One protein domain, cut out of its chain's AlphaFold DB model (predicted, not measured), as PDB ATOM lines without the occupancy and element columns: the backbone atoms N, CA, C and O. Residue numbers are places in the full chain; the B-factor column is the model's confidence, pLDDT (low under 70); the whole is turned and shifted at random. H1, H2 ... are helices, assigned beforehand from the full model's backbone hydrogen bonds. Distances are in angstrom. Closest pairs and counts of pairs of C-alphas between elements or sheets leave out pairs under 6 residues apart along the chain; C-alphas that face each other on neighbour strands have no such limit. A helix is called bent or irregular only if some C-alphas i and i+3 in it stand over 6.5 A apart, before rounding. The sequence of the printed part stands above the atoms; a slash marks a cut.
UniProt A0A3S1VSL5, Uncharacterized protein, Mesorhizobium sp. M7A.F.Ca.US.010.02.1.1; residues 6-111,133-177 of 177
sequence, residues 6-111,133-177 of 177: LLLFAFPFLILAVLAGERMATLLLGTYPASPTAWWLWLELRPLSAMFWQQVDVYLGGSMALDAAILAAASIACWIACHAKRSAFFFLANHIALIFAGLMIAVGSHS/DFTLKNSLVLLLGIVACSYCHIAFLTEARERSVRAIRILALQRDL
ATOM      1  N   LEU A   6      49.217 -24.043  28.407       67.19
ATOM      2  CA  LEU A   6      49.420 -23.473  27.072       67.19
ATOM      3  C   LEU A   6      49.539 -24.533  25.968       67.19
ATOM      4  O   LEU A   6      48.933 -24.381  24.917       67.19
ATOM      5  N   LEU A   7      50.265 -25.635  26.202       70.25
ATOM      6  CA  LEU A   7      50.401 -26.700  25.198       70.25
ATOM      7  C   LEU A   7      49.092 -27.471  24.995       70.25
ATOM      8  O   LEU A   7      48.824 -27.941  23.898       70.25
ATOM      9  N   LEU A   8      48.267 -27.578  26.040       74.31
ATOM     10  CA  LEU A   8      46.955 -28.226  25.966       74.31
ATOM     11  C   LEU A   8      45.897 -27.353  25.273       74.31
ATOM     12  O   LEU A   8      44.852 -27.878  24.918       74.31
ATOM     13  N   PHE A   9      46.156 -26.056  25.085       78.06
ATOM     14  CA  PHE A   9      45.267 -25.114  24.393       78.06
ATOM     15  C   PHE A   9      45.833 -24.594  23.067       78.06
ATOM     16  O   PHE A   9      45.204 -23.762  22.417       78.06
ATOM     17  N   ALA A  10      46.997 -25.089  22.640       83.00
ATOM     18  CA  ALA A  10      47.677 -24.608  21.443       83.00
ATOM     19  C   ALA A  10      46.794 -24.696  20.187       83.00
ATOM     20  O   ALA A  10      46.807 -23.781  19.372       83.00
ATOM     21  N   PHE A  11      45.991 -25.756  20.056       87.31
ATOM     22  CA  PHE A  11      45.119 -25.937  18.898       87.31
ATOM     23  C   PHE A  11      43.919 -24.966  18.881       87.31
ATOM     24  O   PHE A  11      43.767 -24.260  17.886       87.31
ATOM     25  N   PRO A  12      43.126 -24.805  19.961       87.81
ATOM     26  CA  PRO A  12      42.131 -23.735  20.049       87.81
ATOM     27  C   PRO A  12      42.703 -22.336  19.785       87.81
ATOM     28  O   PRO A  12      42.101 -21.556  19.051       87.81
ATOM     29  N   PHE A  13      43.888 -22.025  20.327       88.56
ATOM     30  CA  PHE A  13      44.553 -20.748  20.051       88.56
ATOM     31  C   PHE A  13      44.966 -20.602  18.589       88.56
ATOM     32  O   PHE A  13      44.843 -19.512  18.044       88.56
ATOM     33  N   LEU A  14      45.423 -21.676  17.945       90.81
ATOM     34  CA  LEU A  14      45.745 -21.668  16.521       90.81
ATOM     35  C   LEU A  14      44.504 -21.369  15.675       90.81
ATOM     36  O   LEU A  14      44.576 -20.525  14.788       90.81
ATOM     37  N   ILE A  15      43.358 -21.981  15.986       91.50
ATOM     38  CA  ILE A  15      42.095 -21.679  15.299       91.50
ATOM     39  C   ILE A  15      41.712 -20.206  15.492       91.50
ATOM     40  O   ILE A  15      41.438 -19.515  14.513       91.50
ATOM     41  N   LEU A  16      41.767 -19.690  16.724       92.50
ATOM     42  CA  LEU A  16      41.499 -18.271  16.988       92.50
ATOM     43  C   LEU A  16      42.470 -17.345  16.249       92.50
ATOM     44  O   LEU A  16      42.046 -16.320  15.726       92.50
ATOM     45  N   ALA A  17      43.750 -17.710  16.168       93.19
ATOM     46  CA  ALA A  17      44.760 -16.940  15.452       93.19
ATOM     47  C   ALA A  17      44.505 -16.917  13.940       93.19
ATOM     48  O   ALA A  17      44.662 -15.868  13.325       93.19
ATOM     49  N   VAL A  18      44.071 -18.032  13.344       93.00
ATOM     50  CA  VAL A  18      43.676 -18.088  11.926       93.00
ATOM     51  C   VAL A  18      42.475 -17.176  11.666       93.00
ATOM     52  O   VAL A  18      42.509 -16.359  10.745       93.00
ATOM     53  N   LEU A  19      41.435 -17.265  12.503       94.31
ATOM     54  CA  LEU A  19      40.230 -16.442  12.370       94.31
ATOM     55  C   LEU A  19      40.533 -14.946  12.552       94.31
ATOM     56  O   LEU A  19      40.109 -14.127  11.739       94.31
ATOM     57  N   ALA A  20      41.296 -14.595  13.589       94.75
ATOM     58  CA  ALA A  20      41.693 -13.218  13.870       94.75
ATOM     59  C   ALA A  20      42.655 -12.658  12.818       94.75
ATOM     60  O   ALA A  20      42.537 -11.496  12.435       94.75
ATOM     61  N   GLY A  21      43.587 -13.480  12.333       94.19
ATOM     62  CA  GLY A  21      44.535 -13.107  11.293       94.19
ATOM     63  C   GLY A  21      43.835 -12.744   9.988       94.19
ATOM     64  O   GLY A  21      44.191 -11.741   9.375       94.19
ATOM     65  N   GLU A  22      42.797 -13.489   9.593       95.06
ATOM     66  CA  GLU A  22      42.029 -13.151   8.392       95.06
ATOM     67  C   GLU A  22      41.246 -11.842   8.555       95.06
ATOM     68  O   GLU A  22      41.312 -10.995   7.664       95.06
ATOM     69  N   ARG A  23      40.583 -11.609   9.698       94.75
ATOM     70  CA  ARG A  23      39.886 -10.331   9.954       94.75
ATOM     71  C   ARG A  23      40.858  -9.153   9.982       94.75
ATOM     72  O   ARG A  23      40.580  -8.109   9.400       94.75
ATOM     73  N   MET A  24      42.026  -9.329  10.603       94.31
ATOM     74  CA  MET A  24      43.084  -8.317  10.611       94.31
ATOM     75  C   MET A  24      43.571  -8.014   9.190       94.31
ATOM     76  O   MET A  24      43.706  -6.848   8.827       94.31
ATOM     77  N   ALA A  25      43.790  -9.042   8.366       94.62
ATOM     78  CA  ALA A  25      44.174  -8.866   6.970       94.62
ATOM     79  C   ALA A  25      43.086  -8.124   6.174       94.62
ATOM     80  O   ALA A  25      43.403  -7.205   5.424       94.62
ATOM     81  N   THR A  26      41.811  -8.447   6.398       93.62
ATOM     82  CA  THR A  26      40.666  -7.754   5.785       93.62
ATOM     83  C   THR A  26      40.617  -6.270   6.179       93.62
ATOM     84  O   THR A  26      40.465  -5.412   5.310       93.62
ATOM     85  N   LEU A  27      40.824  -5.937   7.458       93.06
ATOM     86  CA  LEU A  27      40.906  -4.545   7.924       93.06
ATOM     87  C   LEU A  27      42.102  -3.795   7.317       93.06
ATOM     88  O   LEU A  27      41.980  -2.638   6.903       93.06
ATOM     89  N   LEU A  28      43.259  -4.456   7.236       93.56
ATOM     90  CA  LEU A  28      44.455  -3.896   6.611       93.56
ATOM     91  C   LEU A  28      44.259  -3.660   5.115       93.56
ATOM     92  O   LEU A  28      44.718  -2.646   4.615       93.56
ATOM     93  N   LEU A  29      43.550  -4.534   4.405       95.19
ATOM     94  CA  LEU A  29      43.222  -4.325   2.995       95.19
ATOM     95  C   LEU A  29      42.215  -3.189   2.791       95.19
ATOM     96  O   LEU A  29      42.312  -2.467   1.803       95.19
ATOM     97  N   GLY A  30      41.293  -2.982   3.735       92.44
ATOM     98  CA  GLY A  30      40.378  -1.838   3.707       92.44
ATOM     99  C   GLY A  30      41.075  -0.489   3.915       92.44
ATOM    100  O   GLY A  30      40.635   0.521   3.377       92.44
ATOM    101  N   THR A  31      42.174  -0.469   4.673       92.75
ATOM    102  CA  THR A  31      42.944   0.753   4.983       92.75
ATOM    103  C   THR A  31      44.139   0.967   4.049       92.75
ATOM    104  O   THR A  31      44.455   2.100   3.694       92.75
ATOM    105  N   TYR A  32      44.774  -0.119   3.608       94.00
ATOM    106  CA  TYR A  32      45.968  -0.161   2.765       94.00
ATOM    107  C   TYR A  32      45.795  -1.203   1.643       94.00
ATOM    108  O   TYR A  32      46.455  -2.248   1.648       94.00
ATOM    109  N   PRO A  33      44.951  -0.929   0.633       92.62
ATOM    110  CA  PRO A  33      44.602  -1.909  -0.401       92.62
ATOM    111  C   PRO A  33      45.787  -2.338  -1.276       92.62
ATOM    112  O   PRO A  33      45.750  -3.399  -1.894       92.62
ATOM    113  N   ALA A  34      46.855  -1.539  -1.324       94.94
ATOM    114  CA  ALA A  34      48.072  -1.847  -2.069       94.94
ATOM    115  C   ALA A  34      49.083  -2.703  -1.282       94.94
ATOM    116  O   ALA A  34      50.154  -2.992  -1.805       94.94
ATOM    117  N   SER A  35      48.785  -3.086  -0.034       95.75
ATOM    118  CA  SER A  35      49.716  -3.831   0.818       95.75
ATOM    119  C   SER A  35      49.890  -5.280   0.335       95.75
ATOM    120  O   SER A  35      48.961  -6.083   0.479       95.75
ATOM    121  N   PRO A  36      51.076  -5.673  -0.180       95.12
ATOM    122  CA  PRO A  36      51.294  -7.037  -0.659       95.12
ATOM    123  C   PRO A  36      51.225  -8.062   0.476       95.12
ATOM    124  O   PRO A  36      50.765  -9.183   0.285       95.12
ATOM    125  N   THR A  37      51.652  -7.669   1.679       93.88
ATOM    126  CA  THR A  37      51.643  -8.537   2.861       93.88
ATOM    127  C   THR A  37      50.229  -8.791   3.367       93.88
ATOM    128  O   THR A  37      49.922  -9.919   3.744       93.88
ATOM    129  N   ALA A  38      49.354  -7.780   3.337       93.19
ATOM    130  CA  ALA A  38      47.955  -7.945   3.720       93.19
ATOM    131  C   ALA A  38      47.219  -8.860   2.731       93.19
ATOM    132  O   ALA A  38      46.504  -9.762   3.161       93.19
ATOM    133  N   TRP A  39      47.467  -8.699   1.426       95.19
ATOM    134  CA  TRP A  39      46.936  -9.597   0.397       95.19
ATOM    135  C   TRP A  39      47.418 -11.028   0.576       95.19
ATOM    136  O   TRP A  39      46.608 -11.949   0.557       95.19
ATOM    137  N   TRP A  40      48.720 -11.218   0.782       95.12
ATOM    138  CA  TRP A  40      49.289 -12.542   1.002       95.12
ATOM    139  C   TRP A  40      48.671 -13.223   2.228       95.12
ATOM    140  O   TRP A  40      48.175 -14.341   2.124       95.12
ATOM    141  N   LEU A  41      48.618 -12.526   3.369       92.88
ATOM    142  CA  LEU A  41      48.039 -13.063   4.601       92.88
ATOM    143  C   LEU A  41      46.555 -13.408   4.425       92.88
ATOM    144  O   LEU A  41      46.100 -14.464   4.862       92.88
ATOM    145  N   TRP A  42      45.804 -12.532   3.763       94.44
ATOM    146  CA  TRP A  42      44.392 -12.747   3.486       94.44
ATOM    147  C   TRP A  42      44.171 -13.955   2.573       94.44
ATOM    148  O   TRP A  42      43.372 -14.823   2.908       94.44
ATOM    149  N   LEU A  43      44.913 -14.068   1.465       91.75
ATOM    150  CA  LEU A  43      44.819 -15.200   0.536       91.75
ATOM    151  C   LEU A  43      45.196 -16.528   1.201       91.75
ATOM    152  O   LEU A  43      44.615 -17.565   0.887       91.75
ATOM    153  N   GLU A  44      46.144 -16.505   2.136       91.44
ATOM    154  CA  GLU A  44      46.576 -17.708   2.840       91.44
ATOM    155  C   GLU A  44      45.557 -18.205   3.867       91.44
ATOM    156  O   GLU A  44      45.316 -19.415   3.951       91.44
ATOM    157  N   LEU A  45      44.948 -17.285   4.621       90.69
ATOM    158  CA  LEU A  45      44.039 -17.605   5.723       90.69
ATOM    159  C   LEU A  45      42.579 -17.743   5.292       90.69
ATOM    160  O   LEU A  45      41.842 -18.524   5.894       90.69
ATOM    161  N   ARG A  46      42.148 -17.023   4.252       87.94
ATOM    162  CA  ARG A  46      40.754 -17.008   3.794       87.94
ATOM    163  C   ARG A  46      40.194 -18.394   3.463       87.94
ATOM    164  O   ARG A  46      39.079 -18.652   3.901       87.94
ATOM    165  N   PRO A  47      40.917 -19.326   2.815       85.69
ATOM    166  CA  PRO A  47      40.408 -20.685   2.597       85.69
ATOM    167  C   PRO A  47      40.049 -21.430   3.893       85.69
ATOM    168  O   PRO A  47      39.190 -22.302   3.890       85.69
ATOM    169  N   LEU A  48      40.683 -21.075   5.017       85.00
ATOM    170  CA  LEU A  48      40.469 -21.726   6.313       85.00
ATOM    171  C   LEU A  48      39.344 -21.084   7.136       85.00
ATOM    172  O   LEU A  48      38.827 -21.713   8.057       85.00
ATOM    173  N   SER A  49      38.982 -19.831   6.850       88.56
ATOM    174  CA  SER A  49      38.081 -19.028   7.689       88.56
ATOM    175  C   SER A  49      36.863 -18.465   6.954       88.56
ATOM    176  O   SER A  49      35.898 -18.079   7.613       88.56
ATOM    177  N   ALA A  50      36.865 -18.449   5.616       86.81
ATOM    178  CA  ALA A  50      35.829 -17.810   4.803       86.81
ATOM    179  C   ALA A  50      34.428 -18.311   5.143       86.81
ATOM    180  O   ALA A  50      33.538 -17.497   5.361       86.81
ATOM    181  N   MET A  51      34.240 -19.628   5.247       85.94
ATOM    182  CA  MET A  51      32.917 -20.200   5.516       85.94
ATOM    183  C   MET A  51      32.363 -19.773   6.876       85.94
ATOM    184  O   MET A  51      31.180 -19.478   6.986       85.94
ATOM    185  N   PHE A  52      33.208 -19.679   7.902       87.62
ATOM    186  CA  PHE A  52      32.796 -19.264   9.238       87.62
ATOM    187  C   PHE A  52      32.306 -17.830   9.189       87.62
ATOM    188  O   PHE A  52      31.195 -17.530   9.620       87.62
ATOM    189  N   TRP A  53      33.131 -16.958   8.621       90.44
ATOM    190  CA  TRP A  53      32.818 -15.548   8.566       90.44
ATOM    191  C   TRP A  53      31.636 -15.245   7.660       90.44
ATOM    192  O   TRP A  53      30.806 -14.439   8.036       90.44
ATOM    193  N   GLN A  54      31.476 -15.954   6.543       88.50
ATOM    194  CA  GLN A  54      30.275 -15.839   5.716       88.50
ATOM    195  C   GLN A  54      29.007 -16.198   6.497       88.50
ATOM    196  O   GLN A  54      28.008 -15.497   6.380       88.50
ATOM    197  N   GLN A  55      29.033 -17.255   7.315       88.25
ATOM    198  CA  GLN A  55      27.886 -17.613   8.154       88.25
ATOM    199  C   GLN A  55      27.623 -16.545   9.225       88.25
ATOM    200  O   GLN A  55      26.477 -16.151   9.428       88.25
ATOM    201  N   VAL A  56      28.672 -16.035   9.878       88.38
ATOM    202  CA  VAL A  56      28.558 -14.923  10.838       88.38
ATOM    203  C   VAL A  56      27.971 -13.683  10.162       88.38
ATOM    204  O   VAL A  56      27.016 -13.107  10.676       88.38
ATOM    205  N   ASP A  57      28.471 -13.317   8.985       89.38
ATOM    206  CA  ASP A  57      28.035 -12.147   8.229       89.38
ATOM    207  C   ASP A  57      26.558 -12.270   7.825       89.38
ATOM    208  O   ASP A  57      25.790 -11.322   7.998       89.38
ATOM    209  N   VAL A  58      26.132 -13.451   7.361       90.50
ATOM    210  CA  VAL A  58      24.739 -13.736   6.978       90.50
ATOM    211  C   VAL A  58      23.796 -13.690   8.181       90.50
ATOM    212  O   VAL A  58      22.720 -13.101   8.088       90.50
ATOM    213  N   TYR A  59      24.170 -14.303   9.307       88.94
ATOM    214  CA  TYR A  59      23.276 -14.410  10.464       88.94
ATOM    215  C   TYR A  59      23.290 -13.187  11.378       88.94
ATOM    216  O   TYR A  59      22.306 -12.939  12.074       88.94
ATOM    217  N   LEU A  60      24.391 -12.439  11.410       88.94
ATOM    218  CA  LEU A  60      24.604 -11.353  12.363       88.94
ATOM    219  C   LEU A  60      24.858  -9.990  11.697       88.94
ATOM    220  O   LEU A  60      25.115  -9.006  12.390       88.94
ATOM    221  N   GLY A  61      24.738  -9.906  10.369       83.56
ATOM    222  CA  GLY A  61      24.684  -8.640   9.634       83.56
ATOM    223  C   GLY A  61      26.036  -8.030   9.258       83.56
ATOM    224  O   GLY A  61      26.093  -6.831   8.995       83.56
ATOM    225  N   GLY A  62      27.110  -8.822   9.227       83.38
ATOM    226  CA  GLY A  62      28.397  -8.441   8.626       83.38
ATOM    227  C   GLY A  62      29.072  -7.213   9.238       83.38
ATOM    228  O   GLY A  62      29.336  -6.233   8.540       83.38
ATOM    229  N   SER A  63      29.354  -7.240  10.544       89.50
ATOM    230  CA  SER A  63      29.989  -6.123  11.259       89.50
ATOM    231  C   SER A  63      31.379  -6.489  11.771       89.50
ATOM    232  O   SER A  63      31.522  -7.332  12.650       89.50
ATOM    233  N   MET A  64      32.405  -5.754  11.329       89.31
ATOM    234  CA  MET A  64      33.785  -5.930  11.819       89.31
ATOM    235  C   MET A  64      33.917  -5.723  13.335       89.31
ATOM    236  O   MET A  64      34.748  -6.358  13.984       89.31
ATOM    237  N   ALA A  65      33.093  -4.849  13.922       90.62
ATOM    238  CA  ALA A  65      33.069  -4.655  15.371       90.62
ATOM    239  C   ALA A  65      32.505  -5.890  16.091       90.62
ATOM    240  O   ALA A  65      32.996  -6.267  17.156       90.62
ATOM    241  N   LEU A  66      31.502  -6.537  15.494       90.50
ATOM    242  CA  LEU A  66      30.954  -7.782  16.010       90.50
ATOM    243  C   LEU A  66      31.957  -8.931  15.868       90.50
ATOM    244  O   LEU A  66      32.154  -9.674  16.824       90.50
ATOM    245  N   ASP A  67      32.641  -9.037  14.730       92.19
ATOM    246  CA  ASP A  67      33.684 -10.043  14.509       92.19
ATOM    247  C   ASP A  67      34.787  -9.940  15.568       92.19
ATOM    248  O   ASP A  67      35.188 -10.937  16.177       92.19
ATOM    249  N   ALA A  68      35.233  -8.712  15.851       91.56
ATOM    250  CA  ALA A  68      36.186  -8.436  16.917       91.56
ATOM    251  C   ALA A  68      35.635  -8.831  18.297       91.56
ATOM    252  O   ALA A  68      36.362  -9.419  19.100       91.56
ATOM    253  N   ALA A  69      34.354  -8.563  18.572       92.81
ATOM    254  CA  ALA A  69      33.709  -8.953  19.823       92.81
ATOM    255  C   ALA A  69      33.626 -10.481  19.987       92.81
ATOM    256  O   ALA A  69      33.928 -10.992  21.067       92.81
ATOM    257  N   ILE A  70      33.289 -11.218  18.924       90.88
ATOM    258  CA  ILE A  70      33.253 -12.689  18.912       90.88
ATOM    259  C   ILE A  70      34.646 -13.255  19.205       90.88
ATOM    260  O   ILE A  70      34.799 -14.104  20.087       90.88
ATOM    261  N   LEU A  71      35.679 -12.754  18.519       92.56
ATOM    262  CA  LEU A  71      37.064 -13.187  18.728       92.56
ATOM    263  C   LEU A  71      37.564 -12.869  20.137       92.56
ATOM    264  O   LEU A  71      38.215 -13.710  20.764       92.56
ATOM    265  N   ALA A  72      37.248 -11.682  20.659       91.75
ATOM    266  CA  ALA A  72      37.613 -11.283  22.012       91.75
ATOM    267  C   ALA A  72      36.933 -12.179  23.054       91.75
ATOM    268  O   ALA A  72      37.606 -12.713  23.938       91.75
ATOM    269  N   ALA A  73      35.625 -12.418  22.919       91.38
ATOM    270  CA  ALA A  73      34.875 -13.294  23.812       91.38
ATOM    271  C   ALA A  73      35.424 -14.730  23.795       91.38
ATOM    272  O   ALA A  73      35.665 -15.315  24.854       91.38
ATOM    273  N   ALA A  74      35.699 -15.281  22.609       89.56
ATOM    274  CA  ALA A  74      36.261 -16.621  22.465       89.56
ATOM    275  C   ALA A  74      37.685 -16.725  23.043       89.56
ATOM    276  O   ALA A  74      38.023 -17.719  23.693       89.56
ATOM    277  N   SER A  75      38.502 -15.680  22.882       88.56
ATOM    278  CA  SER A  75      39.850 -15.603  23.459       88.56
ATOM    279  C   SER A  75      39.814 -15.538  24.985       88.56
ATOM    280  O   SER A  75      40.567 -16.252  25.645       88.56
ATOM    281  N   ILE A  76      38.904 -14.743  25.558       87.50
ATOM    282  CA  ILE A  76      38.682 -14.666  27.010       87.50
ATOM    283  C   ILE A  76      38.206 -16.017  27.547       87.50
ATOM    284  O   ILE A  76      38.730 -16.495  28.552       87.50
ATOM    285  N   ALA A  77      37.263 -16.673  26.867       86.25
ATOM    286  CA  ALA A  77      36.797 -18.001  27.249       86.25
ATOM    287  C   ALA A  77      37.941 -19.032  27.231       86.25
ATOM    288  O   ALA A  77      38.112 -19.773  28.203       86.25
ATOM    289  N   CYS A  78      38.772 -19.038  26.181       83.00
ATOM    290  CA  CYS A  78      39.953 -19.902  26.106       83.00
ATOM    291  C   CYS A  78      40.957 -19.589  27.218       83.00
ATOM    292  O   CYS A  78      41.465 -20.508  27.857       83.00
ATOM    293  N   TRP A  79      41.204 -18.312  27.507       83.06
ATOM    294  CA  TRP A  79      42.080 -17.879  28.592       83.06
ATOM    295  C   TRP A  79      41.582 -18.356  29.962       83.06
ATOM    296  O   TRP A  79      42.324 -18.999  30.706       83.06
ATOM    297  N   ILE A  80      40.307 -18.121  30.285       82.81
ATOM    298  CA  ILE A  80      39.693 -18.586  31.536       82.81
ATOM    299  C   ILE A  80      39.809 -20.110  31.644       82.81
ATOM    300  O   ILE A  80      40.181 -20.636  32.695       82.81
ATOM    301  N   ALA A  81      39.559 -20.826  30.548       78.50
ATOM    302  CA  ALA A  81      39.661 -22.275  30.509       78.50
ATOM    303  C   ALA A  81      41.113 -22.780  30.665       78.50
ATOM    304  O   ALA A  81      41.326 -23.785  31.342       78.50
ATOM    305  N   CYS A  82      42.119 -22.059  30.150       74.00
ATOM    306  CA  CYS A  82      43.543 -22.346  30.386       74.00
ATOM    307  C   CYS A  82      43.922 -22.242  31.866       74.00
ATOM    308  O   CYS A  82      44.769 -22.995  32.355       74.00
ATOM    309  N   HIS A  83      43.305 -21.298  32.575       74.00
ATOM    310  CA  HIS A  83      43.528 -21.071  34.000       74.00
ATOM    311  C   HIS A  83      42.673 -21.975  34.899       74.00
ATOM    312  O   HIS A  83      42.985 -22.152  36.082       74.00
ATOM    313  N   ALA A  84      41.633 -22.612  34.358       71.25
ATOM    314  CA  ALA A  84      40.828 -23.572  35.090       71.25
ATOM    315  C   ALA A  84      41.641 -24.846  35.393       71.25
ATOM    316  O   ALA A  84      42.154 -25.533  34.514       71.25
ATOM    317  N   LYS A  85      41.716 -25.241  36.671       66.62
ATOM    318  CA  LYS A  85      42.458 -26.451  37.090       66.62
ATOM    319  C   LYS A  85      41.808 -27.771  36.638       66.62
ATOM    320  O   LYS A  85      42.381 -28.841  36.862       66.62
ATOM    321  N   ARG A  86      40.628 -27.745  36.010       71.44
ATOM    322  CA  ARG A  86      39.878 -28.955  35.635       71.44
ATOM    323  C   ARG A  86      40.278 -29.445  34.244       71.44
ATOM    324  O   ARG A  86      40.078 -28.753  33.254       71.44
ATOM    325  N   SER A  87      40.781 -30.676  34.186       67.94
ATOM    326  CA  SER A  87      41.203 -31.363  32.958       67.94
ATOM    327  C   SER A  87      40.082 -31.511  31.913       67.94
ATOM    328  O   SER A  87      40.362 -31.521  30.719       67.94
ATOM    329  N   ALA A  88      38.817 -31.527  32.347       74.31
ATOM    330  CA  ALA A  88      37.644 -31.594  31.473       74.31
ATOM    331  C   ALA A  88      37.499 -30.389  30.520       74.31
ATOM    332  O   ALA A  88      37.038 -30.562  29.397       74.31
ATOM    333  N   PHE A  89      37.922 -29.183  30.923       77.19
ATOM    334  CA  PHE A  89      37.810 -28.003  30.054       77.19
ATOM    335  C   PHE A  89      38.794 -28.045  28.883       77.19
ATOM    336  O   PHE A  89      38.421 -27.695  27.771       77.19
ATOM    337  N   PHE A  90      40.018 -28.532  29.111       74.25
ATOM    338  CA  PHE A  90      41.007 -28.737  28.044       74.25
ATOM    339  C   PHE A  90      40.506 -29.757  27.018       74.25
ATOM    340  O   PHE A  90      40.642 -29.559  25.813       74.25
ATOM    341  N   PHE A  91      39.898 -30.840  27.506       77.25
ATOM    342  CA  PHE A  91      39.311 -31.874  26.662       77.25
ATOM    343  C   PHE A  91      38.203 -31.303  25.778       77.25
ATOM    344  O   PHE A  91      38.240 -31.466  24.559       77.25
ATOM    345  N   LEU A  92      37.252 -30.591  26.389       83.12
ATOM    346  CA  LEU A  92      36.111 -30.016  25.689       83.12
ATOM    347  C   LEU A  92      36.544 -28.956  24.670       83.12
ATOM    348  O   LEU A  92      36.091 -28.994  23.533       83.12
ATOM    349  N   ALA A  93      37.452 -28.051  25.042       82.38
ATOM    350  CA  ALA A  93      37.920 -26.997  24.149       82.38
ATOM    351  C   ALA A  93      38.637 -27.552  22.908       82.38
ATOM    352  O   ALA A  93      38.362 -27.100  21.799       82.38
ATOM    353  N   ASN A  94      39.506 -28.557  23.071       82.38
ATOM    354  CA  ASN A  94      40.169 -29.201  21.932       82.38
ATOM    355  C   ASN A  94      39.167 -29.911  21.010       82.38
ATOM    356  O   ASN A  94      39.286 -29.795  19.795       82.38
ATOM    357  N   HIS A  95      38.158 -30.593  21.563       84.00
ATOM    358  CA  HIS A  95      37.126 -31.251  20.755       84.00
ATOM    359  C   HIS A  95      36.245 -30.250  20.017       84.00
ATOM    360  O   HIS A  95      35.996 -30.433  18.833       84.00
ATOM    361  N   ILE A  96      35.809 -29.177  20.684       85.69
ATOM    362  CA  ILE A  96      35.038 -28.112  20.036       85.69
ATOM    363  C   ILE A  96      35.855 -27.502  18.899       85.69
ATOM    364  O   ILE A  96      35.339 -27.382  17.795       85.69
ATOM    365  N   ALA A  97      37.133 -27.185  19.131       84.31
ATOM    366  CA  ALA A  97      38.008 -26.653  18.092       84.31
ATOM    367  C   ALA A  97      38.188 -27.637  16.922       84.31
ATOM    368  O   ALA A  97      38.188 -27.215  15.768       84.31
ATOM    369  N   LEU A  98      38.312 -28.943  17.194       84.75
ATOM    370  CA  LEU A  98      38.493 -29.965  16.159       84.75
ATOM    371  C   LEU A  98      37.216 -30.180  15.345       84.75
ATOM    372  O   LEU A  98      37.279 -30.237  14.122       84.75
ATOM    373  N   ILE A  99      36.064 -30.267  16.012       84.81
ATOM    374  CA  ILE A  99      34.755 -30.377  15.360       84.81
ATOM    375  C   ILE A  99      34.497 -29.131  14.519       84.81
ATOM    376  O   ILE A  99      34.091 -29.248  13.370       84.81
ATOM    377  N   PHE A 100      34.782 -27.949  15.068       85.25
ATOM    378  CA  PHE A 100      34.669 -26.687  14.352       85.25
ATOM    379  C   PHE A 100      35.544 -26.676  13.095       85.25
ATOM    380  O   PHE A 100      35.034 -26.428  12.006       85.25
ATOM    381  N   ALA A 101      36.832 -27.008  13.218       83.00
ATOM    382  CA  ALA A 101      37.751 -27.068  12.084       83.00
ATOM    383  C   ALA A 101      37.313 -28.111  11.040       83.00
ATOM    384  O   ALA A 101      37.322 -27.831   9.845       83.00
ATOM    385  N   GLY A 102      36.883 -29.296  11.479       80.75
ATOM    386  CA  GLY A 102      36.386 -30.347  10.592       80.75
ATOM    387  C   GLY A 102      35.114 -29.943   9.847       80.75
ATOM    388  O   GLY A 102      35.017 -30.167   8.644       80.75
ATOM    389  N   LEU A 103      34.166 -29.298  10.533       80.94
ATOM    390  CA  LEU A 103      32.935 -28.795   9.923       80.94
ATOM    391  C   LEU A 103      33.239 -27.690   8.908       80.94
ATOM    392  O   LEU A 103      32.724 -27.717   7.795       80.94
ATOM    393  N   MET A 104      34.118 -26.758   9.273       81.50
ATOM    394  CA  MET A 104      34.593 -25.691   8.396       81.50
ATOM    395  C   MET A 104      35.177 -26.231   7.094       81.50
ATOM    396  O   MET A 104      34.811 -25.772   6.012       81.50
ATOM    397  N   ILE A 105      36.032 -27.248   7.198       78.44
ATOM    398  CA  ILE A 105      36.628 -27.909   6.040       78.44
ATOM    399  C   ILE A 105      35.558 -28.648   5.232       78.44
ATOM    400  O   ILE A 105      35.525 -28.495   4.017       78.44
ATOM    401  N   ALA A 106      34.671 -29.421   5.863       72.44
ATOM    402  CA  ALA A 106      33.656 -30.206   5.155       72.44
ATOM    403  C   ALA A 106      32.668 -29.322   4.371       72.44
ATOM    404  O   ALA A 106      32.399 -29.569   3.197       72.44
ATOM    405  N   VAL A 107      32.160 -28.252   4.990       71.19
ATOM    406  CA  VAL A 107      31.237 -27.324   4.317       71.19
ATOM    407  C   VAL A 107      31.978 -26.497   3.257       71.19
ATOM    408  O   VAL A 107      31.449 -26.309   2.164       71.19
ATOM    409  N   GLY A 108      33.215 -26.063   3.530       62.53
ATOM    410  CA  GLY A 108      34.076 -25.401   2.540       62.53
ATOM    411  C   GLY A 108      34.333 -26.266   1.309       62.53
ATOM    412  O   GLY A 108      34.155 -25.811   0.181       62.53
ATOM    413  N   SER A 109      34.634 -27.545   1.525       61.34
ATOM    414  CA  SER A 109      34.884 -28.521   0.460       61.34
ATOM    415  C   SER A 109      33.666 -28.681  -0.446       61.34
ATOM    416  O   SER A 109      33.811 -28.618  -1.658       61.34
ATOM    417  N   HIS A 110      32.452 -28.759   0.114       56.50
ATOM    418  CA  HIS A 110      31.214 -28.787  -0.676       56.50
ATOM    419  C   HIS A 110      31.054 -27.589  -1.624       56.50
ATOM    420  O   HIS A 110      30.457 -27.742  -2.691       56.50
ATOM    421  N   SER A 111      31.560 -26.413  -1.241       51.34
ATOM    422  CA  SER A 111      31.463 -25.198  -2.055       51.34
ATOM    423  C   SER A 111      32.484 -25.149  -3.199       51.34
ATOM    424  O   SER A 111      32.148 -24.663  -4.277       51.34
ATOM    425  N   ASP A 133      37.730 -32.159   1.129       67.94
ATOM    426  CA  ASP A 133      38.879 -31.930   0.269       67.94
ATOM    427  C   ASP A 133      40.158 -31.871   1.117       67.94
ATOM    428  O   ASP A 133      40.363 -30.984   1.962       67.94
ATOM    429  N   PHE A 134      41.030 -32.857   0.899       68.44
ATOM    430  CA  PHE A 134      42.289 -33.044   1.614       68.44
ATOM    431  C   PHE A 134      43.415 -32.208   1.008       68.44
ATOM    432  O   PHE A 134      44.510 -32.702   0.730       68.44
ATOM    433  N   THR A 135      43.189 -30.904   0.862       80.25
ATOM    434  CA  THR A 135      44.280 -29.971   0.570       80.25
ATOM    435  C   THR A 135      45.368 -30.083   1.645       80.25
ATOM    436  O   THR A 135      45.110 -30.468   2.792       80.25
ATOM    437  N   LEU A 136      46.613 -29.737   1.304       81.75
ATOM    438  CA  LEU A 136      47.733 -29.815   2.249       81.75
ATOM    439  C   LEU A 136      47.466 -28.995   3.526       81.75
ATOM    440  O   LEU A 136      47.771 -29.451   4.626       81.75
ATOM    441  N   LYS A 137      46.828 -27.824   3.399       83.38
ATOM    442  CA  LYS A 137      46.453 -26.970   4.538       83.38
ATOM    443  C   LYS A 137      45.379 -27.616   5.413       83.38
ATOM    444  O   LYS A 137      45.564 -27.696   6.625       83.38
ATOM    445  N   ASN A 138      44.300 -28.118   4.813       83.56
ATOM    446  CA  ASN A 138      43.216 -28.784   5.544       83.56
ATOM    447  C   ASN A 138      43.734 -30.031   6.269       83.56
ATOM    448  O   ASN A 138      43.469 -30.225   7.456       83.56
ATOM    449  N   SER A 139      44.554 -30.825   5.579       83.44
ATOM    450  CA  SER A 139      45.220 -32.006   6.131       83.44
ATOM    451  C   SER A 139      46.118 -31.655   7.320       83.44
ATOM    452  O   SER A 139      46.073 -32.337   8.342       83.44
ATOM    453  N   LEU A 140      46.894 -30.567   7.237       86.94
ATOM    454  CA  LEU A 140      47.733 -30.094   8.344       86.94
ATOM    455  C   LEU A 140      46.905 -29.638   9.549       86.94
ATOM    456  O   LEU A 140      47.232 -30.003  10.677       86.94
ATOM    457  N   VAL A 141      45.830 -28.873   9.329       86.50
ATOM    458  CA  VAL A 141      44.939 -28.414  10.410       86.50
ATOM    459  C   VAL A 141      44.293 -29.608  11.117       86.50
ATOM    460  O   VAL A 141      44.305 -29.670  12.349       86.50
ATOM    461  N   LEU A 142      43.794 -30.590  10.360       85.94
ATOM    462  CA  LEU A 142      43.216 -31.815  10.913       85.94
ATOM    463  C   LEU A 142      44.252 -32.638  11.685       85.94
ATOM    464  O   LEU A 142      43.977 -33.068  12.805       85.94
ATOM    465  N   LEU A 143      45.458 -32.815  11.135       87.62
ATOM    466  CA  LEU A 143      46.539 -33.540  11.801       87.62
ATOM    467  C   LEU A 143      46.929 -32.874  13.127       87.62
ATOM    468  O   LEU A 143      47.030 -33.554  14.148       87.62
ATOM    469  N   LEU A 144      47.104 -31.550  13.135       87.81
ATOM    470  CA  LEU A 144      47.402 -30.784  14.347       87.81
ATOM    471  C   LEU A 144      46.305 -30.952  15.401       87.81
ATOM    472  O   LEU A 144      46.613 -31.153  16.578       87.81
ATOM    473  N   GLY A 145      45.039 -30.928  14.985       85.94
ATOM    474  CA  GLY A 145      43.908 -31.151  15.875       85.94
ATOM    475  C   GLY A 145      43.867 -32.569  16.454       85.94
ATOM    476  O   GLY A 145      43.696 -32.734  17.662       85.94
ATOM    477  N   ILE A 146      44.120 -33.599  15.640       86.50
ATOM    478  CA  ILE A 146      44.201 -35.000  16.095       86.50
ATOM    479  C   ILE A 146      45.348 -35.185  17.095       86.50
ATOM    480  O   ILE A 146      45.170 -35.830  18.133       86.50
ATOM    481  N   VAL A 147      46.517 -34.604  16.817       89.25
ATOM    482  CA  VAL A 147      47.675 -34.653  17.720       89.25
ATOM    483  C   VAL A 147      47.363 -33.942  19.039       89.25
ATOM    484  O   VAL A 147      47.646 -34.490  20.107       89.25
ATOM    485  N   ALA A 148      46.724 -32.769  18.992       86.12
ATOM    486  CA  ALA A 148      46.309 -32.035  20.186       86.12
ATOM    487  C   ALA A 148      45.294 -32.827  21.029       86.12
ATOM    488  O   ALA A 148      45.463 -32.944  22.247       86.12
ATOM    489  N   CYS A 149      44.290 -33.442  20.394       86.12
ATOM    490  CA  CYS A 149      43.333 -34.313  21.076       86.12
ATOM    491  C   CYS A 149      44.020 -35.533  21.698       86.12
ATOM    492  O   CYS A 149      43.815 -35.813  22.879       86.12
ATOM    493  N   SER A 150      44.900 -36.209  20.959       86.44
ATOM    494  CA  SER A 150      45.645 -37.375  21.453       86.44
ATOM    495  C   SER A 150      46.491 -37.023  22.678       86.44
ATOM    496  O   SER A 150      46.446 -37.710  23.700       86.44
ATOM    497  N   TYR A 151      47.210 -35.900  22.622       85.12
ATOM    498  CA  TYR A 151      47.994 -35.403  23.747       85.12
ATOM    499  C   TYR A 151      47.113 -35.063  24.960       85.12
ATOM    500  O   TYR A 151      47.444 -35.431  26.090       85.12
ATOM    501  N   CYS A 152      45.959 -34.424  24.741       84.50
ATOM    502  CA  CYS A 152      45.004 -34.126  25.807       84.50
ATOM    503  C   CYS A 152      44.446 -35.403  26.461       84.50
ATOM    504  O   CYS A 152      44.316 -35.451  27.686       84.50
ATOM    505  N   HIS A 153      44.164 -36.455  25.685       86.25
ATOM    506  CA  HIS A 153      43.739 -37.755  26.215       86.25
ATOM    507  C   HIS A 153      44.820 -38.394  27.086       86.25
ATOM    508  O   HIS A 153      44.533 -38.834  28.198       86.25
ATOM    509  N   ILE A 154      46.073 -38.404  26.624       86.06
ATOM    510  CA  ILE A 154      47.196 -38.950  27.396       86.06
ATOM    511  C   ILE A 154      47.354 -38.179  28.713       86.06
ATOM    512  O   ILE A 154      47.473 -38.787  29.779       86.06
ATOM    513  N   ALA A 155      47.293 -36.846  28.671       83.94
ATOM    514  CA  ALA A 155      47.375 -36.001  29.862       83.94
ATOM    515  C   ALA A 155      46.208 -36.241  30.841       83.94
ATOM    516  O   ALA A 155      46.403 -36.243  32.057       83.94
ATOM    517  N   PHE A 156      44.998 -36.475  30.330       82.88
ATOM    518  CA  PHE A 156      43.827 -36.779  31.151       82.88
ATOM    519  C   PHE A 156      43.925 -38.161  31.812       82.88
ATOM    520  O   PHE A 156      43.704 -38.288  33.017       82.88
ATOM    521  N   LEU A 157      44.287 -39.194  31.045       85.44
ATOM    522  CA  LEU A 157      44.395 -40.571  31.535       85.44
ATOM    523  C   LEU A 157      45.521 -40.732  32.555       85.44
ATOM    524  O   LEU A 157      45.343 -41.398  33.576       85.44
ATOM    525  N   THR A 158      46.669 -40.097  32.310       84.88
ATOM    526  CA  THR A 158      47.790 -40.092  33.263       84.88
ATOM    527  C   THR A 158      47.379 -39.469  34.593       84.88
ATOM    528  O   THR A 158      47.656 -40.036  35.649       84.88
ATOM    529  N   GLU A 159      46.624 -38.372  34.564       82.44
ATOM    530  CA  GLU A 159      46.092 -37.766  35.779       82.44
ATOM    531  C   GLU A 159      45.051 -38.645  36.488       82.44
ATOM    532  O   GLU A 159      45.094 -38.786  37.713       82.44
ATOM    533  N   ALA A 160      44.108 -39.231  35.750       84.50
ATOM    534  CA  ALA A 160      43.113 -40.129  36.329       84.50
ATOM    535  C   ALA A 160      43.795 -41.306  37.049       84.50
ATOM    536  O   ALA A 160      43.435 -41.642  38.181       84.50
ATOM    537  N   ARG A 161      44.857 -41.851  36.443       86.50
ATOM    538  CA  ARG A 161      45.700 -42.884  37.046       86.50
ATOM    539  C   ARG A 161      46.374 -42.390  38.327       86.50
ATOM    540  O   ARG A 161      46.240 -43.046  39.356       86.50
ATOM    541  N   GLU A 162      47.036 -41.233  38.316       87.06
ATOM    542  CA  GLU A 162      47.685 -40.671  39.515       87.06
ATOM    543  C   GLU A 162      46.692 -40.432  40.668       87.06
ATOM    544  O   GLU A 162      47.000 -40.724  41.828       87.06
ATOM    545  N   ARG A 163      45.483 -39.941  40.364       86.12
ATOM    546  CA  ARG A 163      44.418 -39.757  41.361       86.12
ATOM    547  C   ARG A 163      43.937 -41.087  41.934       86.12
ATOM    548  O   ARG A 163      43.769 -41.176  43.147       86.12
ATOM    549  N   SER A 164      43.768 -42.112  41.097       87.62
ATOM    550  CA  SER A 164      43.357 -43.449  41.549       87.62
ATOM    551  C   SER A 164      44.388 -44.084  42.489       87.62
ATOM    552  O   SER A 164      44.030 -44.547  43.567       87.62
ATOM    553  N   VAL A 165      45.681 -44.002  42.152       91.50
ATOM    554  CA  VAL A 165      46.774 -44.514  42.994       91.50
ATOM    555  C   VAL A 165      46.805 -43.789  44.339       91.50
ATOM    556  O   VAL A 165      46.965 -44.418  45.384       91.50
ATOM    557  N   ARG A 166      46.610 -42.464  44.335       89.81
ATOM    558  CA  ARG A 166      46.536 -41.673  45.569       89.81
ATOM    559  C   ARG A 166      45.334 -42.068  46.427       89.81
ATOM    560  O   ARG A 166      45.500 -42.209  47.633       89.81
ATOM    561  N   ALA A 167      44.163 -42.261  45.824       90.56
ATOM    562  CA  ALA A 167      42.961 -42.692  46.534       90.56
ATOM    563  C   ALA A 167      43.150 -44.074  47.177       90.56
ATOM    564  O   ALA A 167      42.869 -44.229  48.360       90.56
ATOM    565  N   ILE A 168      43.720 -45.040  46.445       90.75
ATOM    566  CA  ILE A 168      44.041 -46.376  46.976       90.75
ATOM    567  C   ILE A 168      45.012 -46.273  48.158       90.75
ATOM    568  O   ILE A 168      44.802 -46.916  49.180       90.75
ATOM    569  N   ARG A 169      46.049 -45.430  48.057       90.06
ATOM    570  CA  ARG A 169      47.009 -45.221  49.150       90.06
ATOM    571  C   ARG A 169      46.357 -44.608  50.393       90.06
ATOM    572  O   ARG A 169      46.693 -45.007  51.497       90.06
ATOM    573  N   ILE A 170      45.437 -43.656  50.219       91.31
ATOM    574  CA  ILE A 170      44.683 -43.057  51.331       91.31
ATOM    575  C   ILE A 170      43.778 -44.104  51.991       91.31
ATOM    576  O   ILE A 170      43.768 -44.198  53.213       91.31
ATOM    577  N   LEU A 171      43.074 -44.918  51.199       91.56
ATOM    578  CA  LEU A 171      42.225 -45.996  51.715       91.56
ATOM    579  C   LEU A 171      43.034 -47.055  52.476       91.56
ATOM    580  O   LEU A 171      42.588 -47.521  53.519       91.56
ATOM    581  N   ALA A 172      44.225 -47.411  51.986       90.75
ATOM    582  CA  ALA A 172      45.127 -48.321  52.689       90.75
ATOM    583  C   ALA A 172      45.573 -47.738  54.041       90.75
ATOM    584  O   ALA A 172      45.451 -48.406  55.059       90.75
ATOM    585  N   LEU A 173      45.981 -46.463  54.073       91.56
ATOM    586  CA  LEU A 173      46.351 -45.780  55.321       91.56
ATOM    587  C   LEU A 173      45.191 -45.685  56.322       91.56
ATOM    588  O   LEU A 173      45.427 -45.774  57.518       91.56
ATOM    589  N   GLN A 174      43.949 -45.508  55.859       89.00
ATOM    590  CA  GLN A 174      42.768 -45.504  56.733       89.00
ATOM    591  C   GLN A 174      42.414 -46.885  57.289       89.00
ATOM    592  O   GLN A 174      41.750 -46.956  58.313       89.00
ATOM    593  N   ARG A 175      42.800 -47.966  56.605       87.94
ATOM    594  CA  ARG A 175      42.579 -49.338  57.077       87.94
ATOM    595  C   ARG A 175      43.590 -49.753  58.151       87.94
ATOM    596  O   ARG A 175      43.259 -50.595  58.979       87.94
ATOM    597  N   ASP A 176      44.798 -49.199  58.096       84.19
ATOM    598  CA  ASP A 176      45.900 -49.532  59.007       84.19
ATOM    599  C   ASP A 176      45.915 -48.671  60.296       84.19
ATOM    600  O   ASP A 176      46.764 -48.892  61.159       84.19
ATOM    601  N   LEU A 177      44.997 -47.701  60.422       71.88
ATOM    602  CA  LEU A 177      44.740 -46.880  61.618       71.88
ATOM    603  C   LEU A 177      43.544 -47.422  62.408       71.88
ATOM    604  O   LEU A 177      43.622 -47.391  63.656       71.88
TER     605      LEU A 177
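What this domain is: This is residues 6 to 111 and 133 to 177 of the 177 residues of an uncharacterized protein of Mesorhizobium sp. M7A.F.Ca.US.010.02.1.1 (UniProt A0A3S1VSL5). H5, H4, H3 and H1 form an up-and-down bundle, each running against the one before; bent H2 packs at one end, and residues 161 to 177, mostly H5, stick out as an arm. The 151 printed residues hold five named helices, H1 to H5, and no named strand: all helix. The whole is loose, radius of gyration of the C-alphas 20.2 A, spanning 77 by 32 by 29 A.

Where its parts are: H5, residues 136 to 175, runs 58.4 A to C-alpha 175 at (42.579, -49.338, 57.077). H4 is 87 to 111, H3 64 to 83; H1, 10 to 31, begins at (47.677, -24.608, 21.443). H2, 36 to 60, one helix by its hydrogen bonds, is bent, C-alphas 48 and 51 being 7.7 A apart; its arms are H2a, 36 to 48, irregular with C-alphas 44 and 47 6.9 A apart, and H2b, 51 to 60.

How they stand to each other: H5, with residues 138 to 156 alone, touches H4, closest C-alphas Gly 145 and Leu 98, 5.6 A. H1 touches H3, Ala 20 to Leu 71, C-alphas 6.7 A. Every O i to N i+4 pair is within hydrogen-bond range in H1, H2b, H3, H4 and H5; in H2a, 7 of 9.

The domain as a whole: Residues 112 to 132 are not printed; C-alphas 111 and 133 are 10.3 A apart. Nine residues have pLDDT under 70, among them 108 to 111.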